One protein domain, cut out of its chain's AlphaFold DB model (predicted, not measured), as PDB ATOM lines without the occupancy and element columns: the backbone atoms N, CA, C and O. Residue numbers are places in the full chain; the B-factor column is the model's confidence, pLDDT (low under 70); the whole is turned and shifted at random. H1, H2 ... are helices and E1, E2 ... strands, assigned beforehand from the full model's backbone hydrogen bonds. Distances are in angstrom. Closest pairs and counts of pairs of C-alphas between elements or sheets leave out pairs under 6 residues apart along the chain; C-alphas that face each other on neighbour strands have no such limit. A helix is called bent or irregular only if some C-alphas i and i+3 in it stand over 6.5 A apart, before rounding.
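Overview. This is residues 228 to 367 of the 403 residues of the protein "Hypothetical protein" of Symbiodinium sp. CCMP2456 (UniProt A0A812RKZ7). A small closed barrel of five strands, E4, E6, E7, E9 and E8 round the ring, makes the core, with the helices H2 and H3 packed on its outside. A small three-stranded sheet, E1 E2 E3, sits by the barrel where E4 begins and E8 ends, while E5 and the short H1 add on beside E6, far from that sheet. The 140 printed residues hold three named helices and nine named strands, in the order E1 E2 E3 E4 H1 E5 E6 E7 H2 E8 E9 H3; the class is mixed, the barrel is mixed and the small sheet antiparallel. The whole is compact, with a radius of gyration of the C-alphas of 14.8 A and spans of 46 by 39 by 25 A.

Along the chain. E1, residues 237 to 240, begins at C-alpha 237 (47.200, 14.134, 48.379). E2 is residues 245 to 248 and E3 251 to 253. E4, residues 255 to 262, is 20.1 A long and bends by 61 degrees at residue 259. H1 is residues 269 to 272 and E5 273 to 275. E6, residues 283 to 291, measures 24.3 A, and E7, 300 to 307, 23.1 A. H2, residues 310 to 318, measures 11.6 A. E8, residues 324 to 331, measures 20.4 A and E9, 337 to 346, 21.5 A; E9 bends by 85 degrees at residue 341. H3, residues 348 to 366, is 28.0 A long and ends at C-alpha 366 (43.116, 15.828, 60.147); it is irregular, with C-alphas 349 and 352 7.5 A apart.

Arrangement. In the barrel, E4 is antiparallel to E6 (N 261 and O 290, 2.8 A) and to E8 (N 258 and O 327, 2.9 A). E6 and E7 form a hairpin (N 289 and O 302, 2.8 A), as do E8 and E9 (N 339 and O 330, 2.8 A). E7 and E9 are parallel, with N 305 and O 338 2.8 A apart. E5, E6 and E7 form a meander, each strand the antiparallel neighbour of the one before; N 274 and O 284 are 2.9 A apart. H2 is outside the barrel at a height over the sheet of 8.0 A; its closest C-alphas to E6 are Val 313 and Ile 285, 6.5 A. H3 is outside it too, over E4 and E8, at 9.6 A. H1 is on the barrel, over none of its strands. E1, E2 and E3 form another meander, with N 238 and O 247 2.8 A apart and N 253 and O 246 2.8 A apart. The closest C-alphas of E2 and E4 are Leu 246 and Ser 255, 6.9 A. Every O i to N i+4 pair of H2 is within hydrogen-bond range, 13 of 15 in H3, and H1 is too short for one.

Size, cuts and confidence. The two C-alphas farthest apart, of Thr 280 and Asp 367, are 46.5 A from each other. The printed part has no cut, and no link is long. The mean pLDDT of the printed part is 81.9; residues 228, 275 to 283, 295 to 298, 308 to 309 and 366 to 367 are under 70.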
ATOM      1  N   GLY A 228      55.874   9.799  58.817       64.94
ATOM      2  CA  GLY A 228      56.024  10.238  57.414       64.94
ATOM      3  C   GLY A 228      55.533   9.270  56.325       64.94
ATOM      4  O   GLY A 228      56.061   9.260  55.210       64.94
ATOM      5  N   CYS A 229      54.493   8.483  56.625       77.38
ATOM      6  CA  CYS A 229      53.722   7.677  55.672       77.38
ATOM      7  C   CYS A 229      52.233   7.642  56.078       77.38
ATOM      8  O   CYS A 229      51.732   6.643  56.629       77.38
ATOM      9  N   PRO A 230      51.504   8.753  55.874       83.88
ATOM     10  CA  PRO A 230      50.120   8.890  56.297       83.88
ATOM     11  C   PRO A 230      49.183   7.979  55.501       83.88
ATOM     12  O   PRO A 230      49.511   7.531  54.398       83.88
ATOM     13  N   VAL A 231      48.013   7.686  56.074       88.56
ATOM     14  CA  VAL A 231      46.940   7.015  55.339       88.56
ATOM     15  C   VAL A 231      46.189   8.083  54.558       88.56
ATOM     16  O   VAL A 231      45.790   9.091  55.123       88.56
ATOM     17  N   ALA A 232      46.027   7.885  53.253       88.31
ATOM     18  CA  ALA A 232      45.598   8.953  52.368       88.31
ATOM     19  C   ALA A 232      44.369   8.580  51.529       88.31
ATOM     20  O   ALA A 232      44.416   7.608  50.762       88.31
ATOM     21  N   PRO A 233      43.294   9.389  51.568       90.44
ATOM     22  CA  PRO A 233      42.404   9.498  50.426       90.44
ATOM     23  C   PRO A 233      43.183  10.171  49.287       90.44
ATOM     24  O   PRO A 233      43.590  11.324  49.391       90.44
ATOM     25  N   LEU A 234      43.421   9.446  48.186       90.69
ATOM     26  CA  LEU A 234      44.318   9.909  47.113       90.69
ATOM     27  C   LEU A 234      43.896  11.241  46.477       90.69
ATOM     28  O   LEU A 234      44.742  11.952  45.947       90.69
ATOM     29  N   ARG A 235      42.613  11.608  46.571       87.81
ATOM     30  CA  ARG A 235      42.111  12.918  46.136       87.81
ATOM     31  C   ARG A 235      42.702  14.093  46.921       87.81
ATOM     32  O   ARG A 235      42.783  15.194  46.386       87.81
ATOM     33  N   GLU A 236      43.068  13.875  48.176       87.38
ATOM     34  CA  GLU A 236      43.521  14.921  49.100       87.38
ATOM     35  C   GLU A 236      45.046  15.014  49.176       87.38
ATOM     36  O   GLU A 236      45.590  15.908  49.825       87.38
ATOM     37  N   VAL A 237      45.745  14.115  48.479       87.75
ATOM     38  CA  VAL A 237      47.200  14.134  48.379       87.75
ATOM     39  C   VAL A 237      47.623  15.353  47.562       87.75
ATOM     40  O   VAL A 237      47.444  15.411  46.343       87.75
ATOM     41  N   LYS A 238      48.233  16.324  48.236       86.50
ATOM     42  CA  LYS A 238      48.917  17.453  47.608       86.50
ATOM     43  C   LYS A 238      50.353  17.044  47.292       86.50
ATOM     44  O   LYS A 238      50.965  16.245  48.000       86.50
ATOM     45  N   ARG A 239      50.905  17.598  46.214       81.06
ATOM     46  CA  ARG A 239      52.273  17.317  45.778       81.06
ATOM     47  C   ARG A 239      53.067  18.600  45.642       81.06
ATOM     48  O   ARG A 239      52.624  19.543  44.987       81.06
ATOM     49  N   ASP A 240      54.281  18.562  46.161       78.69
ATOM     50  CA  ASP A 240      55.313  19.536  45.871       78.69
ATOM     51  C   ASP A 240      56.297  18.948  44.854       78.69
ATOM     52  O   ASP A 240      57.123  18.099  45.185       78.69
ATOM     53  N   THR A 241      56.197  19.373  43.592       72.88
ATOM     54  CA  THR A 241      57.094  18.894  42.526       72.88
ATOM     55  C   THR A 241      58.539  19.314  42.743       72.88
ATOM     56  O   THR A 241      59.435  18.620  42.272       72.88
ATOM     57  N   ASP A 242      58.751  20.441  43.423       70.25
ATOM     58  CA  ASP A 242      60.061  21.072  43.546       70.25
ATOM     59  C   ASP A 242      60.839  20.459  44.719       70.25
ATOM     60  O   ASP A 242      62.050  20.274  44.632       70.25
ATOM     61  N   LEU A 243      60.141  20.107  45.804       71.56
ATOM     62  CA  LEU A 243      60.719  19.370  46.935       71.56
ATOM     63  C   LEU A 243      60.657  17.852  46.771       71.56
ATOM     64  O   LEU A 243      61.359  17.126  47.470       71.56
ATOM     65  N   GLY A 244      59.802  17.366  45.876       74.19
ATOM     66  CA  GLY A 244      59.533  15.945  45.748       74.19
ATOM     67  C   GLY A 244      58.882  15.344  47.000       74.19
ATOM     68  O   GLY A 244      59.187  14.210  47.369       74.19
ATOM     69  N   VAL A 245      57.996  16.102  47.642       78.00
ATOM     70  CA  VAL A 245      57.311  15.712  48.880       78.00
ATOM     71  C   VAL A 245      55.809  15.616  48.622       78.00
ATOM     72  O   VAL A 245      55.233  16.410  47.868       78.00
ATOM     73  N   LEU A 246      55.179  14.613  49.227       84.12
ATOM     74  CA  LEU A 246      53.730  14.490  49.314       84.12
ATOM     75  C   LEU A 246      53.247  15.116  50.614       84.12
ATOM     76  O   LEU A 246      53.908  15.008  51.641       84.12
ATOM     77  N   SER A 247      52.059  15.699  50.572       82.38
ATOM     78  CA  SER A 247      51.347  16.125  51.766       82.38
ATOM     79  C   SER A 247      49.953  15.565  51.764       82.38
ATOM     80  O   SER A 247      49.237  15.645  50.764       82.38
ATOM     81  N   VAL A 248      49.555  15.040  52.910       83.25
ATOM     82  CA  VAL A 248      48.202  14.550  53.151       83.25
ATOM     83  C   VAL A 248      47.743  15.192  54.435       83.25
ATOM     84  O   VAL A 248      48.371  14.991  55.474       83.25
ATOM     85  N   HIS A 249      46.707  16.021  54.339       78.62
ATOM     86  CA  HIS A 249      46.388  16.983  55.390       78.62
ATOM     87  C   HIS A 249      47.665  17.762  55.750       78.62
ATOM     88  O   HIS A 249      48.174  18.489  54.893       78.62
ATOM     89  N   ASN A 250      48.221  17.523  56.942       73.69
ATOM     90  CA  ASN A 250      49.344  18.273  57.508       73.69
ATOM     91  C   ASN A 250      50.541  17.386  57.848       73.69
ATOM     92  O   ASN A 250      51.334  17.689  58.738       73.69
ATOM     93  N   ILE A 251      50.636  16.254  57.158       76.50
ATOM     94  CA  ILE A 251      51.732  15.310  57.305       76.50
ATOM     95  C   ILE A 251      52.504  15.287  55.993       76.50
ATOM     96  O   ILE A 251      51.990  14.841  54.960       76.50
ATOM     97  N   ASP A 252      53.749  15.739  56.074       77.12
ATOM     98  CA  ASP A 252      54.719  15.646  54.993       77.12
ATOM     99  C   ASP A 252      55.261  14.226  54.920       77.12
ATOM    100  O   ASP A 252      55.628  13.615  55.929       77.12
ATOM    101  N   ALA A 253      55.316  13.694  53.708       78.62
ATOM    102  CA  ALA A 253      55.643  12.305  53.500       78.62
ATOM    103  C   ALA A 253      56.364  12.077  52.176       78.62
ATOM    104  O   ALA A 253      56.094  12.710  51.154       78.62
ATOM    105  N   SER A 254      57.274  11.109  52.173       78.62
ATOM    106  CA  SER A 254      57.879  10.599  50.935       78.62
ATOM    107  C   SER A 254      56.986   9.553  50.257       78.62
ATOM    108  O   SER A 254      57.079   9.324  49.048       78.62
ATOM    109  N   SER A 255      56.098   8.928  51.030       85.75
ATOM    110  CA  SER A 255      55.178   7.890  50.582       85.75
ATOM    111  C   SER A 255      53.862   7.957  51.353       85.75
ATOM    112  O   SER A 255      53.791   8.551  52.419       85.75
ATOM    113  N   VAL A 256      52.801   7.358  50.827       88.38
ATOM    114  CA  VAL A 256      51.481   7.318  51.467       88.38
ATOM    115  C   VAL A 256      50.927   5.902  51.449       88.38
ATOM    116  O   VAL A 256      51.192   5.128  50.527       88.38
ATOM    117  N   ARG A 257      50.120   5.564  52.451       90.12
ATOM    118  CA  ARG A 257      49.345   4.323  52.491       90.12
ATOM    119  C   ARG A 257      47.962   4.587  51.928       90.12
ATOM    120  O   ARG A 257      47.270   5.492  52.382       90.12
ATOM    121  N   ALA A 258      47.528   3.773  50.980       92.12
ATOM    122  CA  ALA A 258      46.185   3.872  50.427       92.12
ATOM    123  C   ALA A 258      45.525   2.499  50.355       92.12
ATOM    124  O   ALA A 258      46.186   1.459  50.318       92.12
ATOM    125  N   LEU A 259      44.195   2.518  50.324       93.56
ATOM    126  CA  LEU A 259      43.391   1.359  49.985       93.56
ATOM    127  C   LEU A 259      42.823   1.572  48.583       93.56
ATOM    128  O   LEU A 259      42.049   2.510  48.355       93.56
ATOM    129  N   VAL A 260      43.252   0.735  47.645       94.06
ATOM    130  CA  VAL A 260      42.896   0.843  46.228       94.06
ATOM    131  C   VAL A 260      42.172  -0.407  45.764       94.06
ATOM    132  O   VAL A 260      42.411  -1.498  46.274       94.06
ATOM    133  N   MET A 261      41.302  -0.249  44.779       94.25
ATOM    134  CA  MET A 261      40.569  -1.340  44.156       94.25
ATOM    135  C   MET A 261      40.829  -1.347  42.655       94.25
ATOM    136  O   MET A 261      40.769  -0.299  42.004       94.25
ATOM    137  N   PHE A 262      41.104  -2.520  42.086       93.44
ATOM    138  CA  PHE A 262      41.200  -2.643  40.634       93.44
ATOM    139  C   PHE A 262      39.845  -2.365  39.983       93.44
ATOM    140  O   PHE A 262      38.844  -3.004  40.302       93.44
ATOM    141  N   ASN A 263      39.819  -1.429  39.036       91.75
ATOM    142  CA  ASN A 263      38.619  -1.094  38.279       91.75
ATOM    143  C   ASN A 263      38.654  -1.717  36.869       91.75
ATOM    144  O   ASN A 263      39.601  -2.414  36.490       91.75
ATOM    145  N   ASN A 264      37.583  -1.489  36.108       89.56
ATOM    146  CA  ASN A 264      37.420  -1.979  34.734       89.56
ATOM    147  C   ASN A 264      37.946  -0.993  33.675       89.56
ATOM    148  O   ASN A 264      37.658  -1.157  32.490       89.56
ATOM    149  N   VAL A 265      38.663   0.059  34.078       88.81
ATOM    150  CA  VAL A 265      39.160   1.072  33.146       88.81
ATOM    151  C   VAL A 265      40.439   0.562  32.488       88.81
ATOM    152  O   VAL A 265      41.479   0.425  33.132       88.81
ATOM    153  N   THR A 266      40.364   0.318  31.183       84.19
ATOM    154  CA  THR A 266      41.525  -0.013  30.355       84.19
ATOM    155  C   THR A 266      42.209   1.275  29.910       84.19
ATOM    156  O   THR A 266      41.576   2.135  29.296       84.19
ATOM    157  N   LEU A 267      43.495   1.417  30.227       85.94
ATOM    158  CA  LEU A 267      44.316   2.511  29.710       85.94
ATOM    159  C   LEU A 267      44.753   2.194  28.262       85.94
ATOM    160  O   LEU A 267      44.836   1.021  27.901       85.94
ATOM    161  N   PRO A 268      45.040   3.204  27.424       85.75
ATOM    162  CA  PRO A 268      45.644   2.994  26.105       85.75
ATOM    163  C   PRO A 268      46.951   2.184  26.181       85.75
ATOM    164  O   PRO A 268      47.666   2.270  27.179       85.75
ATOM    165  N   ASP A 269      47.288   1.395  25.156       78.19
ATOM    166  CA  ASP A 269      48.465   0.501  25.180       78.19
ATOM    167  C   ASP A 269      49.792   1.258  25.380       78.19
ATOM    168  O   ASP A 269      50.665   0.809  26.126       78.19
ATOM    169  N   ASP A 270      49.919   2.436  24.765       77.50
ATOM    170  CA  ASP A 270      51.064   3.353  24.862       77.50
ATOM    171  C   ASP A 270      51.206   4.016  26.245       77.50
ATOM    172  O   ASP A 270      52.284   4.485  26.629       77.50
ATOM    173  N   GLU A 271      50.127   4.025  27.026       78.75
ATOM    174  CA  GLU A 271      50.131   4.445  28.424       78.75
ATOM    175  C   GLU A 271      50.324   3.260  29.385       78.75
ATOM    176  O   GLU A 271      51.023   3.382  30.395       78.75
ATOM    177  N   THR A 272      49.726   2.113  29.061       78.69
ATOM    178  CA  THR A 272      49.701   0.905  29.893       78.69
ATOM    179  C   THR A 272      51.066   0.255  29.983       78.69
ATOM    180  O   THR A 272      51.444  -0.177  31.069       78.69
ATOM    181  N   VAL A 273      51.803   0.171  28.873       79.00
ATOM    182  CA  VAL A 273      53.129  -0.455  28.824       79.00
ATOM    183  C   VAL A 273      54.125   0.537  28.245       79.00
ATOM    184  O   VAL A 273      54.152   0.802  27.046       79.00
ATOM    185  N   GLN A 274      54.989   1.065  29.105       72.88
ATOM    186  CA  GLN A 274      56.032   2.006  28.721       72.88
ATOM    187  C   GLN A 274      57.401   1.355  28.895       72.88
ATOM    188  O   GLN A 274      57.710   0.769  29.935       72.88
ATOM    189  N   LYS A 275      58.242   1.447  27.861       65.12
ATOM    190  CA  LYS A 275      59.633   1.001  27.949       65.12
ATOM    191  C   LYS A 275      60.393   1.965  28.858       65.12
ATOM    192  O   LYS A 275      60.354   3.174  28.634       65.12
ATOM    193  N   GLU A 276      61.071   1.449  29.876       64.25
ATOM    194  CA  GLU A 276      61.855   2.293  30.770       64.25
ATOM    195  C   GLU A 276      63.072   2.850  30.021       64.25
ATOM    196  O   GLU A 276      63.902   2.099  29.513       64.25
ATOM    197  N   MET A 277      63.178   4.179  29.914       58.66
ATOM    198  CA  MET A 277      64.238   4.815  29.118       58.66
ATOM    199  C   MET A 277      65.647   4.594  29.691       58.66
ATOM    200  O   MET A 277      66.619   4.674  28.947       58.66
ATOM    201  N   GLN A 278      65.760   4.309  30.992       58.19
ATOM    202  CA  GLN A 278      67.040   4.148  31.696       58.19
ATOM    203  C   GLN A 278      67.441   2.684  31.936       58.19
ATOM    204  O   GLN A 278      68.588   2.427  32.287       58.19
ATOM    205  N   ALA A 279      66.536   1.721  31.726       56.91
ATOM    206  CA  ALA A 279      66.795   0.303  31.963       56.91
ATOM    207  C   ALA A 279      66.434  -0.522  30.721       56.91
ATOM    208  O   ALA A 279      65.274  -0.632  30.331       56.91
ATOM    209  N   THR A 280      67.445  -1.133  30.102       48.59
ATOM    210  CA  THR A 280      67.383  -1.783  28.780       48.59
ATOM    211  C   THR A 280      66.369  -2.932  28.681       48.59
ATOM    212  O   THR A 280      65.975  -3.300  27.572       48.59
ATOM    213  N   SER A 281      65.929  -3.481  29.818       55.28
ATOM    214  CA  SER A 281      65.030  -4.638  29.937       55.28
ATOM    215  C   SER A 281      63.821  -4.423  30.860       55.28
ATOM    216  O   SER A 281      63.009  -5.340  30.996       55.28
ATOM    217  N   ALA A 282      63.658  -3.247  31.480       59.72
ATOM    218  CA  ALA A 282      62.549  -3.006  32.403       59.72
ATOM    219  C   ALA A 282      61.317  -2.454  31.668       59.72
ATOM    220  O   ALA A 282      61.388  -1.485  30.905       59.72
ATOM    221  N   MET A 283      60.168  -3.092  31.896       68.81
ATOM    222  CA  MET A 283      58.866  -2.577  31.478       68.81
ATOM    223  C   MET A 283      58.208  -1.883  32.662       68.81
ATOM    224  O   MET A 283      58.108  -2.454  33.750       68.81
ATOM    225  N   ARG A 284      57.723  -0.668  32.426       75.38
ATOM    226  CA  ARG A 284      56.893   0.072  33.367       75.38
ATOM    227  C   ARG A 284      55.444  -0.124  32.959       75.38
ATOM    228  O   ARG A 284      55.087   0.142  31.812       75.38
ATOM    229  N   ILE A 285      54.624  -0.589  33.891       86.06
ATOM    230  CA  ILE A 285      53.199  -0.797  33.645       86.06
ATOM    231  C   ILE A 285      52.376   0.154  34.476       86.06
ATOM    232  O   ILE A 285      52.691   0.377  35.646       86.06
ATOM    233  N   LYS A 286      51.312   0.675  33.869       90.56
ATOM    234  CA  LYS A 286      50.323   1.523  34.523       90.56
ATOM    235  C   LYS A 286      48.964   0.849  34.525       90.56
ATOM    236  O   LYS A 286      48.590   0.173  33.570       90.56
ATOM    237  N   ARG A 287      48.206   1.079  35.592       91.12
ATOM    238  CA  ARG A 287      46.809   0.662  35.684       91.12
ATOM    239  C   ARG A 287      45.979   1.694  36.432       91.12
ATOM    240  O   ARG A 287      46.462   2.306  37.384       91.12
ATOM    241  N   SER A 288      44.737   1.874  35.989       92.38
ATOM    242  CA  SER A 288      43.741   2.675  36.698       92.38
ATOM    243  C   SER A 288      43.184   1.906  37.899       92.38
ATOM    244  O   SER A 288      42.921   0.705  37.811       92.38
ATOM    245  N   VAL A 289      43.016   2.599  39.022       93.38
ATOM    246  CA  VAL A 289      42.450   2.066  40.264       93.38
ATOM    247  C   VAL A 289      41.535   3.074  40.931       93.38
ATOM    248  O   VAL A 289      41.724   4.283  40.800       93.38
ATOM    249  N   ASP A 290      40.581   2.565  41.698       93.19
ATOM    250  CA  ASP A 290      39.677   3.369  42.509       93.19
ATOM    251  C   ASP A 290      40.228   3.478  43.936       93.19
ATOM    252  O   ASP A 290      40.515   2.465  44.577       93.19
ATOM    253  N   CYS A 291      40.375   4.695  44.464       92.62
ATOM    254  CA  CYS A 291      40.729   4.897  45.870       92.62
ATOM    255  C   CYS A 291      39.488   4.766  46.763       92.62
ATOM    256  O   CYS A 291      38.586   5.607  46.714       92.62
ATOM    257  N   LEU A 292      39.471   3.757  47.636       90.81
ATOM    258  CA  LEU A 292      38.312   3.435  48.478       90.81
ATOM    259  C   LEU A 292      38.087   4.417  49.640       90.81
ATOM    260  O   LEU A 292      37.002   4.457  50.224       90.81
ATOM    261  N   LEU A 293      39.096   5.225  49.973       87.56
ATOM    262  CA  LEU A 293      39.020   6.221  51.046       87.56
ATOM    263  C   LEU A 293      38.481   7.578  50.576       87.56
ATOM    264  O   LEU A 293      38.101   8.387  51.409       87.56
ATOM    265  N   SER A 294      38.375   7.823  49.264       77.88
ATOM    266  CA  SER A 294      38.016   9.146  48.712       77.88
ATOM    267  C   SER A 294      36.505   9.465  48.696       77.88
ATOM    268  O   SER A 294      36.092  10.433  48.063       77.88
ATOM    269  N   GLY A 295      35.680   8.655  49.372       58.84
ATOM    270  CA  GLY A 295      34.394   9.039  49.977       58.84
ATOM    271  C   GLY A 295      33.249   9.616  49.126       58.84
ATOM    272  O   GLY A 295      32.197   9.887  49.699       58.84
ATOM    273  N   THR A 296      33.371   9.815  47.812       57.03
ATOM    274  CA  THR A 296      32.283  10.400  46.999       57.03
ATOM    275  C   THR A 296      31.437   9.372  46.253       57.03
ATOM    276  O   THR A 296      31.849   8.233  46.063       57.03
ATOM    277  N   SER A 297      30.253   9.802  45.792       57.19
ATOM    278  CA  SER A 297      29.332   9.027  44.942       57.19
ATOM    279  C   SER A 297      29.989   8.442  43.686       57.19
ATOM    280  O   SER A 297      29.487   7.470  43.135       57.19
ATOM    281  N   GLU A 298      31.114   9.019  43.259       62.78
ATOM    282  CA  GLU A 298      32.008   8.463  42.247       62.78
ATOM    283  C   GLU A 298      33.380   8.150  42.870       62.78
ATOM    284  O   GLU A 298      33.927   8.997  43.595       62.78
ATOM    285  N   PRO A 299      33.955   6.962  42.601       70.56
ATOM    286  CA  PRO A 299      35.290   6.619  43.066       70.56
ATOM    287  C   PRO A 299      36.328   7.564  42.453       70.56
ATOM    288  O   PRO A 299      36.298   7.866  41.260       70.56
ATOM    289  N   PHE A 300      37.273   8.037  43.267       82.50
ATOM    290  CA  PHE A 300      38.399   8.802  42.741       82.50
ATOM    291  C   PHE A 300      39.368   7.857  42.033       82.50
ATOM    292  O   PHE A 300      40.010   7.023  42.677       82.50
ATOM    293  N   GLN A 301      39.462   8.004  40.713       88.31
ATOM    294  CA  GLN A 301      40.370   7.223  39.887       88.31
ATOM    295  C   GLN A 301      41.786   7.782  39.976       88.31
ATOM    296  O   GLN A 301      42.027   8.974  39.785       88.31
ATOM    297  N   SER A 302      42.735   6.904  40.256       90.31
ATOM    298  CA  SER A 302      44.166   7.189  40.244       90.31
ATOM    299  C   SER A 302      44.879   6.169  39.373       90.31
ATOM    300  O   SER A 302      44.364   5.084  39.106       90.31
ATOM    301  N   LYS A 303      46.082   6.509  38.925       92.50
ATOM    302  CA  LYS A 303      46.949   5.587  38.199       92.50
ATOM    303  C   LYS A 303      48.016   5.092  39.156       92.50
ATOM    304  O   LYS A 303      48.660   5.879  39.845       92.50
ATOM    305  N   ILE A 304      48.219   3.789  39.190       91.81
ATOM    306  CA  ILE A 304      49.357   3.201  39.888       91.81
ATOM    307  C   ILE A 304      50.292   2.580  38.862       91.81
ATOM    308  O   ILE A 304      49.850   2.021  37.853       91.81
ATOM    309  N   ARG A 305      51.590   2.713  39.113       89.56
ATOM    310  CA  ARG A 305      52.646   2.182  38.264       89.56
ATOM    311  C   ARG A 305      53.555   1.246  39.034       89.56
ATOM    312  O   ARG A 305      53.924   1.521  40.175       89.56
ATOM    313  N   ALA A 306      53.967   0.180  38.369       84.81
ATOM    314  CA  ALA A 306      55.020  -0.700  38.843       84.81
ATOM    315  C   ALA A 306      56.125  -0.788  37.790       84.81
ATOM    316  O   ALA A 306      55.862  -0.817  36.586       84.81
ATOM    317  N   ALA A 307      57.359  -0.856  38.272       75.75
ATOM    318  CA  ALA A 307      58.522  -1.292  37.516       75.75
ATOM    319  C   ALA A 307      59.181  -2.403  38.336       75.75
ATOM    320  O   ALA A 307      59.252  -2.297  39.562       75.75
ATOM    321  N   GLY A 308      59.605  -3.491  37.695       67.88
ATOM    322  CA  GLY A 308      60.240  -4.591  38.418       67.88
ATOM    323  C   GLY A 308      59.989  -5.971  37.810       67.88
ATOM    324  O   GLY A 308      59.747  -6.081  36.607       67.88
ATOM    325  N   PRO A 309      60.085  -7.041  38.621       66.62
ATOM    326  CA  PRO A 309      60.060  -8.413  38.128       66.62
ATOM    327  C   PRO A 309      58.729  -8.757  37.451       66.62
ATOM    328  O   PRO A 309      57.678  -8.187  37.760       66.62
ATOM    329  N   ALA A 310      58.762  -9.763  36.571       71.56
ATOM    330  CA  ALA A 310      57.603 -10.211  35.798       71.56
ATOM    331  C   ALA A 310      56.370 -10.533  36.665       71.56
ATOM    332  O   ALA A 310      55.245 -10.409  36.190       71.56
ATOM    333  N   SER A 311      56.555 -10.913  37.932       71.94
ATOM    334  CA  SER A 311      55.472 -11.153  38.891       71.94
ATOM    335  C   SER A 311      54.696  -9.885  39.259       71.94
ATOM    336  O   SER A 311      53.471  -9.900  39.181       71.94
ATOM    337  N   ALA A 312      55.378  -8.786  39.597       72.19
ATOM    338  CA  ALA A 312      54.745  -7.503  39.925       72.19
ATOM    339  C   ALA A 312      54.030  -6.914  38.700       72.19
ATOM    340  O   ALA A 312      52.887  -6.466  38.774       72.19
ATOM    341  N   VAL A 313      54.688  -7.015  37.544       75.44
ATOM    342  CA  VAL A 313      54.148  -6.685  36.220       75.44
ATOM    343  C   VAL A 313      52.870  -7.481  35.925       75.44
ATOM    344  O   VAL A 313      51.847  -6.907  35.552       75.44
ATOM    345  N   THR A 314      52.905  -8.802  36.112       80.56
ATOM    346  CA  THR A 314      51.764  -9.688  35.832       80.56
ATOM    347  C   THR A 314      50.609  -9.432  36.789       80.56
ATOM    348  O   THR A 314      49.469  -9.389  36.336       80.56
ATOM    349  N   TRP A 315      50.890  -9.238  38.081       86.62
ATOM    350  CA  TRP A 315      49.879  -8.863  39.069       86.62
ATOM    351  C   TRP A 315      49.164  -7.580  38.649       86.62
ATOM    352  O   TRP A 315      47.939  -7.573  38.544       86.62
ATOM    353  N   LEU A 316      49.916  -6.529  38.311       86.62
ATOM    354  CA  LEU A 316      49.309  -5.254  37.957       86.62
ATOM    355  C   LEU A 316      48.479  -5.357  36.669       86.62
ATOM    356  O   LEU A 316      47.352  -4.873  36.641       86.62
ATOM    357  N   LEU A 317      48.972  -6.045  35.631       82.81
ATOM    358  CA  LEU A 317      48.242  -6.221  34.365       82.81
ATOM    359  C   LEU A 317      47.006  -7.116  34.481       82.81
ATOM    360  O   LEU A 317      46.000  -6.862  33.823       82.81
ATOM    361  N   ARG A 318      47.099  -8.204  35.250       84.69
ATOM    362  CA  ARG A 318      46.099  -9.287  35.253       84.69
ATOM    363  C   ARG A 318      45.272  -9.366  36.526       84.69
ATOM    364  O   ARG A 318      44.450 -10.270  36.638       84.69
ATOM    365  N   GLY A 319      45.480  -8.452  37.469       85.62
ATOM    366  CA  GLY A 319      44.692  -8.393  38.692       85.62
ATOM    367  C   GLY A 319      43.193  -8.334  38.371       85.62
ATOM    368  O   GLY A 319      42.800  -7.536  37.513       85.62
ATOM    369  N   PRO A 320      42.352  -9.182  38.966       90.00
ATOM    370  CA  PRO A 320      40.921  -9.151  38.730       90.00
ATOM    371  C   PRO A 320      40.312  -7.822  39.209       90.00
ATOM    372  O   PRO A 320      40.734  -7.267  40.224       90.00
ATOM    373  N   PRO A 321      39.317  -7.281  38.487       89.44
ATOM    374  CA  PRO A 321      38.543  -6.145  38.973       89.44
ATOM    375  C   PRO A 321      37.902  -6.447  40.331       89.44
ATOM    376  O   PRO A 321      37.588  -7.599  40.623       89.44
ATOM    377  N   GLN A 322      37.660  -5.404  41.123       90.12
ATOM    378  CA  GLN A 322      37.144  -5.469  42.498       90.12
ATOM    379  C   GLN A 322      38.118  -6.063  43.529       90.12
ATOM    380  O   GLN A 322      37.794  -6.090  44.714       90.12
ATOM    381  N   GLU A 323      39.319  -6.496  43.127       93.50
ATOM    382  CA  GLU A 323      40.350  -6.882  44.090       93.50
ATOM    383  C   GLU A 323      40.852  -5.644  44.839       93.50
ATOM    384  O   GLU A 323      41.257  -4.647  44.228       93.50
ATOM    385  N   VAL A 324      40.782  -5.708  46.170       93.88
ATOM    386  CA  VAL A 324      41.165  -4.619  47.067       93.88
ATOM    387  C   VAL A 324      42.576  -4.856  47.576       93.88
ATOM    388  O   VAL A 324      42.912  -5.926  48.079       93.88
ATOM    389  N   HIS A 325      43.399  -3.821  47.496       93.31
ATOM    390  CA  HIS A 325      44.774  -3.854  47.946       93.31
ATOM    391  C   HIS A 325      45.065  -2.723  48.916       93.31
ATOM    392  O   HIS A 325      44.766  -1.555  48.658       93.31
ATOM    393  N   HIS A 326      45.738  -3.080  50.004       91.75
ATOM    394  CA  HIS A 326      46.558  -2.130  50.730       91.75
ATOM    395  C   HIS A 326      47.827  -1.878  49.912       91.75
ATOM    396  O   HIS A 326      48.504  -2.832  49.520       91.75
ATOM    397  N   VAL A 327      48.152  -0.613  49.662       90.81
ATOM    398  CA  VAL A 327      49.341  -0.216  48.902       90.81
ATOM    399  C   VAL A 327      50.118   0.872  49.629       90.81
ATOM    400  O   VAL A 327      49.529   1.776  50.227       90.81
ATOM    401  N   VAL A 328      51.443   0.807  49.517       88.19
ATOM    402  CA  VAL A 328      52.337   1.922  49.836       88.19
ATOM    403  C   VAL A 328      52.774   2.552  48.523       88.19
ATOM    404  O   VAL A 328      53.290   1.875  47.629       88.19
ATOM    405  N   LEU A 329      52.534   3.851  48.404       89.06
ATOM    406  CA  LEU A 329      52.645   4.609  47.171       89.06
ATOM    407  C   LEU A 329      53.659   5.734  47.330       89.06
ATOM    408  O   LEU A 329      53.610   6.486  48.295       89.06
ATOM    409  N   MET A 330      54.541   5.885  46.353       87.25
ATOM    410  CA  MET A 330      55.440   7.026  46.223       87.25
ATOM    411  C   MET A 330      54.958   7.925  45.088       87.25
ATOM    412  O   MET A 330      54.338   7.465  44.124       87.25
ATOM    413  N   GLN A 331      55.252   9.217  45.182       83.88
ATOM    414  CA  GLN A 331      54.962  10.144  44.095       83.88
ATOM    415  C   GLN A 331      55.707   9.791  42.802       83.88
ATOM    416  O   GLN A 331      56.788   9.200  42.798       83.88
ATOM    417  N   THR A 332      55.126  10.216  41.687       83.69
ATOM    418  CA  THR A 332      55.749  10.168  40.363       83.69
ATOM    419  C   THR A 332      55.782  11.557  39.757       83.69
ATOM    420  O   THR A 332      55.250  12.489  40.344       83.69
ATOM    421  N   GLU A 333      56.375  11.712  38.573       79.06
ATOM    422  CA  GLU A 333      56.351  12.982  37.847       79.06
ATOM    423  C   GLU A 333      54.945  13.423  37.406       79.06
ATOM    424  O   GLU A 333      54.710  14.627  37.277       79.06
ATOM    425  N   THR A 334      53.997  12.496  37.266       81.75
ATOM    426  CA  THR A 334      52.646  12.766  36.764       81.75
ATOM    427  C   THR A 334      51.649  12.919  37.916       81.75
ATOM    428  O   THR A 334      51.686  12.191  38.906       81.75
ATOM    429  N   VAL A 335      50.731  13.882  37.802       80.44
ATOM    430  CA  VAL A 335      49.657  14.097  38.789       80.44
ATOM    431  C   VAL A 335      48.693  12.906  38.793       80.44
ATOM    432  O   VAL A 335      48.355  12.381  37.733       80.44
ATOM    433  N   ASN A 336      48.240  12.495  39.983       84.69
ATOM    434  CA  ASN A 336      47.378  11.325  40.206       84.69
ATOM    435  C   ASN A 336      47.969  10.002  39.679       84.69
ATOM    436  O   ASN A 336      47.233   9.044  39.443       84.69
ATOM    437  N   GLU A 337      49.291   9.947  39.492       89.38
ATOM    438  CA  GLU A 337      50.048   8.742  39.171       89.38
ATOM    439  C   GLU A 337      51.034   8.447  40.306       89.38
ATOM    440  O   GLU A 337      51.816   9.314  40.707       89.38
ATOM    441  N   TYR A 338      51.026   7.211  40.800       90.56
ATOM    442  CA  TYR A 338      51.819   6.797  41.955       90.56
ATOM    443  C   TYR A 338      52.644   5.547  41.656       90.56
ATOM    444  O   TYR A 338      52.152   4.618  41.021       90.56
ATOM    445  N   ALA A 339      53.885   5.495  42.132       88.69
ATOM    446  CA  ALA A 339      54.719   4.302  42.061       88.69
ATOM    447  C   ALA A 339      54.437   3.389  43.257       88.69
ATOM    448  O   ALA A 339      54.404   3.847  44.396       88.69
ATOM    449  N   ILE A 340      54.243   2.099  43.002       88.12
ATOM    450  CA  ILE A 340      53.966   1.108  44.044       88.12
ATOM    451  C   ILE A 340      55.286   0.683  44.684       88.12
ATOM    452  O   ILE A 340      56.157   0.148  43.999       88.12
ATOM    453  N   LEU A 341      55.417   0.893  45.994       81.50
ATOM    454  CA  LEU A 341      56.543   0.384  46.785       81.50
ATOM    455  C   LEU A 341      56.244  -1.007  47.344       81.50
ATOM    456  O   LEU A 341      57.108  -1.881  47.365       81.50
ATOM    457  N   SER A 342      55.006  -1.223  47.785       82.12
ATOM    458  CA  SER A 342      54.535  -2.512  48.278       82.12
ATOM    459  C   SER A 342      53.024  -2.632  48.110       82.12
ATOM    460  O   SER A 342      52.308  -1.632  48.015       82.12
ATOM    461  N   HIS A 343      52.541  -3.872  48.055       87.12
ATOM    462  CA  HIS A 343      51.118  -4.170  48.012       87.12
ATOM    463  C   HIS A 343      50.806  -5.432  48.819       87.12
ATOM    464  O   HIS A 343      51.616  -6.359  48.886       87.12
ATOM    465  N   VAL A 344      49.615  -5.466  49.410       88.38
ATOM    466  CA  VAL A 344      49.051  -6.634  50.093       88.38
ATOM    467  C   VAL A 344      47.585  -6.758  49.692       88.38
ATOM    468  O   VAL A 344      46.853  -5.770  49.682       88.38
ATOM    469  N   LEU A 345      47.162  -7.963  49.309       90.88
ATOM    470  CA  LEU A 345      45.756  -8.271  49.050       90.88
ATOM    471  C   LEU A 345      44.957  -8.173  50.351       90.88
ATOM    472  O   LEU A 345      45.332  -8.775  51.352       90.88
ATOM    473  N   VAL A 346      43.849  -7.438  50.312       91.94
ATOM    474  CA  VAL A 346      42.824  -7.457  51.354       91.94
ATOM    475  C   VAL A 346      41.716  -8.383  50.889       91.94
ATOM    476  O   VAL A 346      41.014  -8.089  49.920       91.94
ATOM    477  N   LYS A 347      41.573  -9.526  51.557       90.75
ATOM    478  CA  LYS A 347      40.536 -10.490  51.210       90.75
ATOM    479  C   LYS A 347      39.143  -9.883  51.400       90.75
ATOM    480  O   LYS A 347      38.971  -9.079  52.321       90.75
ATOM    481  N   PRO A 348      38.149 -10.276  50.581       90.69
ATOM    482  CA  PRO A 348      36.805  -9.697  50.604       90.69
ATOM    483  C   PRO A 348      36.186  -9.603  52.003       90.69
ATOM    484  O   PRO A 348      35.608  -8.580  52.357       90.69
ATOM    485  N   GLU A 349      36.371 -10.630  52.832       89.12
ATOM    486  CA  GLU A 349      35.878 -10.692  54.209       89.12
ATOM    487  C   GLU A 349      36.498  -9.648  55.159       89.12
ATOM    488  O   GLU A 349      35.898  -9.321  56.180       89.12
ATOM    489  N   ALA A 350      37.683  -9.116  54.851       87.75
ATOM    490  CA  ALA A 350      38.394  -8.142  55.682       87.75
ATOM    491  C   ALA A 350      38.197  -6.684  55.222       87.75
ATOM    492  O   ALA A 350      38.553  -5.765  55.964       87.75
ATOM    493  N   VAL A 351      37.640  -6.457  54.023       89.06
ATOM    494  CA  VAL A 351      37.580  -5.132  53.376       89.06
ATOM    495  C   VAL A 351      36.899  -4.088  54.260       89.06
ATOM    496  O   VAL A 351      37.494  -3.042  54.514       89.06
ATOM    497  N   ASP A 352      35.708  -4.372  54.790       86.62
ATOM    498  CA  ASP A 352      34.944  -3.405  55.592       86.62
ATOM    499  C   ASP A 352      35.668  -3.006  56.887       86.62
ATOM    500  O   ASP A 352      35.698  -1.828  57.260       86.62
ATOM    501  N   SER A 353      36.302  -3.974  57.553       84.94
ATOM    502  CA  SER A 353      37.082  -3.750  58.775       84.94
ATOM    503  C   SER A 353      38.314  -2.890  58.498       84.94
ATOM    504  O   SER A 353      38.567  -1.914  59.208       84.94
ATOM    505  N   VAL A 354      39.058  -3.209  57.434       87.38
ATOM    506  CA  VAL A 354      40.241  -2.443  57.017       87.38
ATOM    507  C   VAL A 354      39.842  -1.033  56.590       87.38
ATOM    508  O   VAL A 354      40.471  -0.068  57.019       87.38
ATOM    509  N   MET A 355      38.769  -0.882  55.812       87.88
ATOM    510  CA  MET A 355      38.243   0.424  55.409       87.88
ATOM    511  C   MET A 355      37.833   1.277  56.609       87.88
ATOM    512  O   MET A 355      38.180   2.456  56.666       87.88
ATOM    513  N   SER A 356      37.119   0.693  57.571       85.25
ATOM    514  CA  SER A 356      36.690   1.393  58.787       85.25
ATOM    515  C   SER A 356      37.885   1.864  59.615       85.25
ATOM    516  O   SER A 356      37.912   3.012  60.058       85.25
ATOM    517  N   TYR A 357      38.907   1.016  59.756       84.62
ATOM    518  CA  TYR A 357      40.153   1.384  60.423       84.62
ATOM    519  C   TYR A 357      40.893   2.512  59.684       84.62
ATOM    520  O   TYR A 357      41.272   3.497  60.308       84.62
ATOM    521  N   TYR A 358      41.049   2.430  58.360       87.44
ATOM    522  CA  TYR A 358      41.783   3.446  57.588       87.44
ATOM    523  C   TYR A 358      41.067   4.799  57.613       87.44
ATOM    524  O   TYR A 358      41.728   5.821  57.751       87.44
ATOM    525  N   ARG A 359      39.728   4.815  57.565       86.44
ATOM    526  CA  ARG A 359      38.934   6.046  57.734       86.44
ATOM    527  C   ARG A 359      39.133   6.687  59.104       86.44
ATOM    528  O   ARG A 359      39.242   7.905  59.178       86.44
ATOM    529  N   TYR A 360      39.197   5.882  60.166       82.69
ATOM    530  CA  TYR A 360      39.514   6.387  61.502       82.69
ATOM    531  C   TYR A 360      40.922   6.984  61.558       82.69
ATOM    532  O   TYR A 360      41.100   8.057  62.118       82.69
ATOM    533  N   ILE A 361      41.921   6.338  60.945       82.69
ATOM    534  CA  ILE A 361      43.268   6.919  60.875       82.69
ATOM    535  C   ILE A 361      43.244   8.264  60.152       82.69
ATOM    536  O   ILE A 361      43.763   9.225  60.710       82.69
ATOM    537  N   CYS A 362      42.605   8.359  58.981       83.25
ATOM    538  CA  CYS A 362      42.490   9.631  58.262       83.25
ATOM    539  C   CYS A 362      41.885  10.730  59.149       83.25
ATOM    540  O   CYS A 362      42.466  11.805  59.260       83.25
ATOM    541  N   SER A 363      40.785  10.444  59.860       80.62
ATOM    542  CA  SER A 363      40.145  11.455  60.713       80.62
ATOM    543  C   SER A 363      41.010  11.883  61.901       80.62
ATOM    544  O   SER A 363      40.937  13.029  62.325       80.62
ATOM    545  N   GLN A 364      41.855  10.997  62.436       78.44
ATOM    546  CA  GLN A 364      42.824  11.364  63.474       78.44
ATOM    547  C   GLN A 364      44.015  12.171  62.926       78.44
ATOM    548  O   GLN A 364      44.677  12.877  63.685       78.44
ATOM    549  N   GLN A 365      44.320  12.057  61.630       77.69
ATOM    550  CA  GLN A 365      45.396  12.810  60.977       77.69
ATOM    551  C   GLN A 365      44.980  14.248  60.633       77.69
ATOM    552  O   GLN A 365      45.834  15.133  60.623       77.69
ATOM    553  N   GLU A 366      43.686  14.498  60.422       69.62
ATOM    554  CA  GLU A 366      43.116  15.828  60.147       69.62
ATOM    555  C   GLU A 366      43.287  16.833  61.303       69.62
ATOM    556  O   GLU A 366      43.439  18.024  61.049       69.62
ATOM    557  N   ASP A 367      43.343  16.371  62.557       61.59
ATOM    558  CA  ASP A 367      43.434  17.215  63.768       61.59
ATOM    559  C   ASP A 367      44.832  17.840  64.023       61.59
ATOM    560  O   ASP A 367      45.105  18.392  65.093       61.59
TER     561      ASP A 367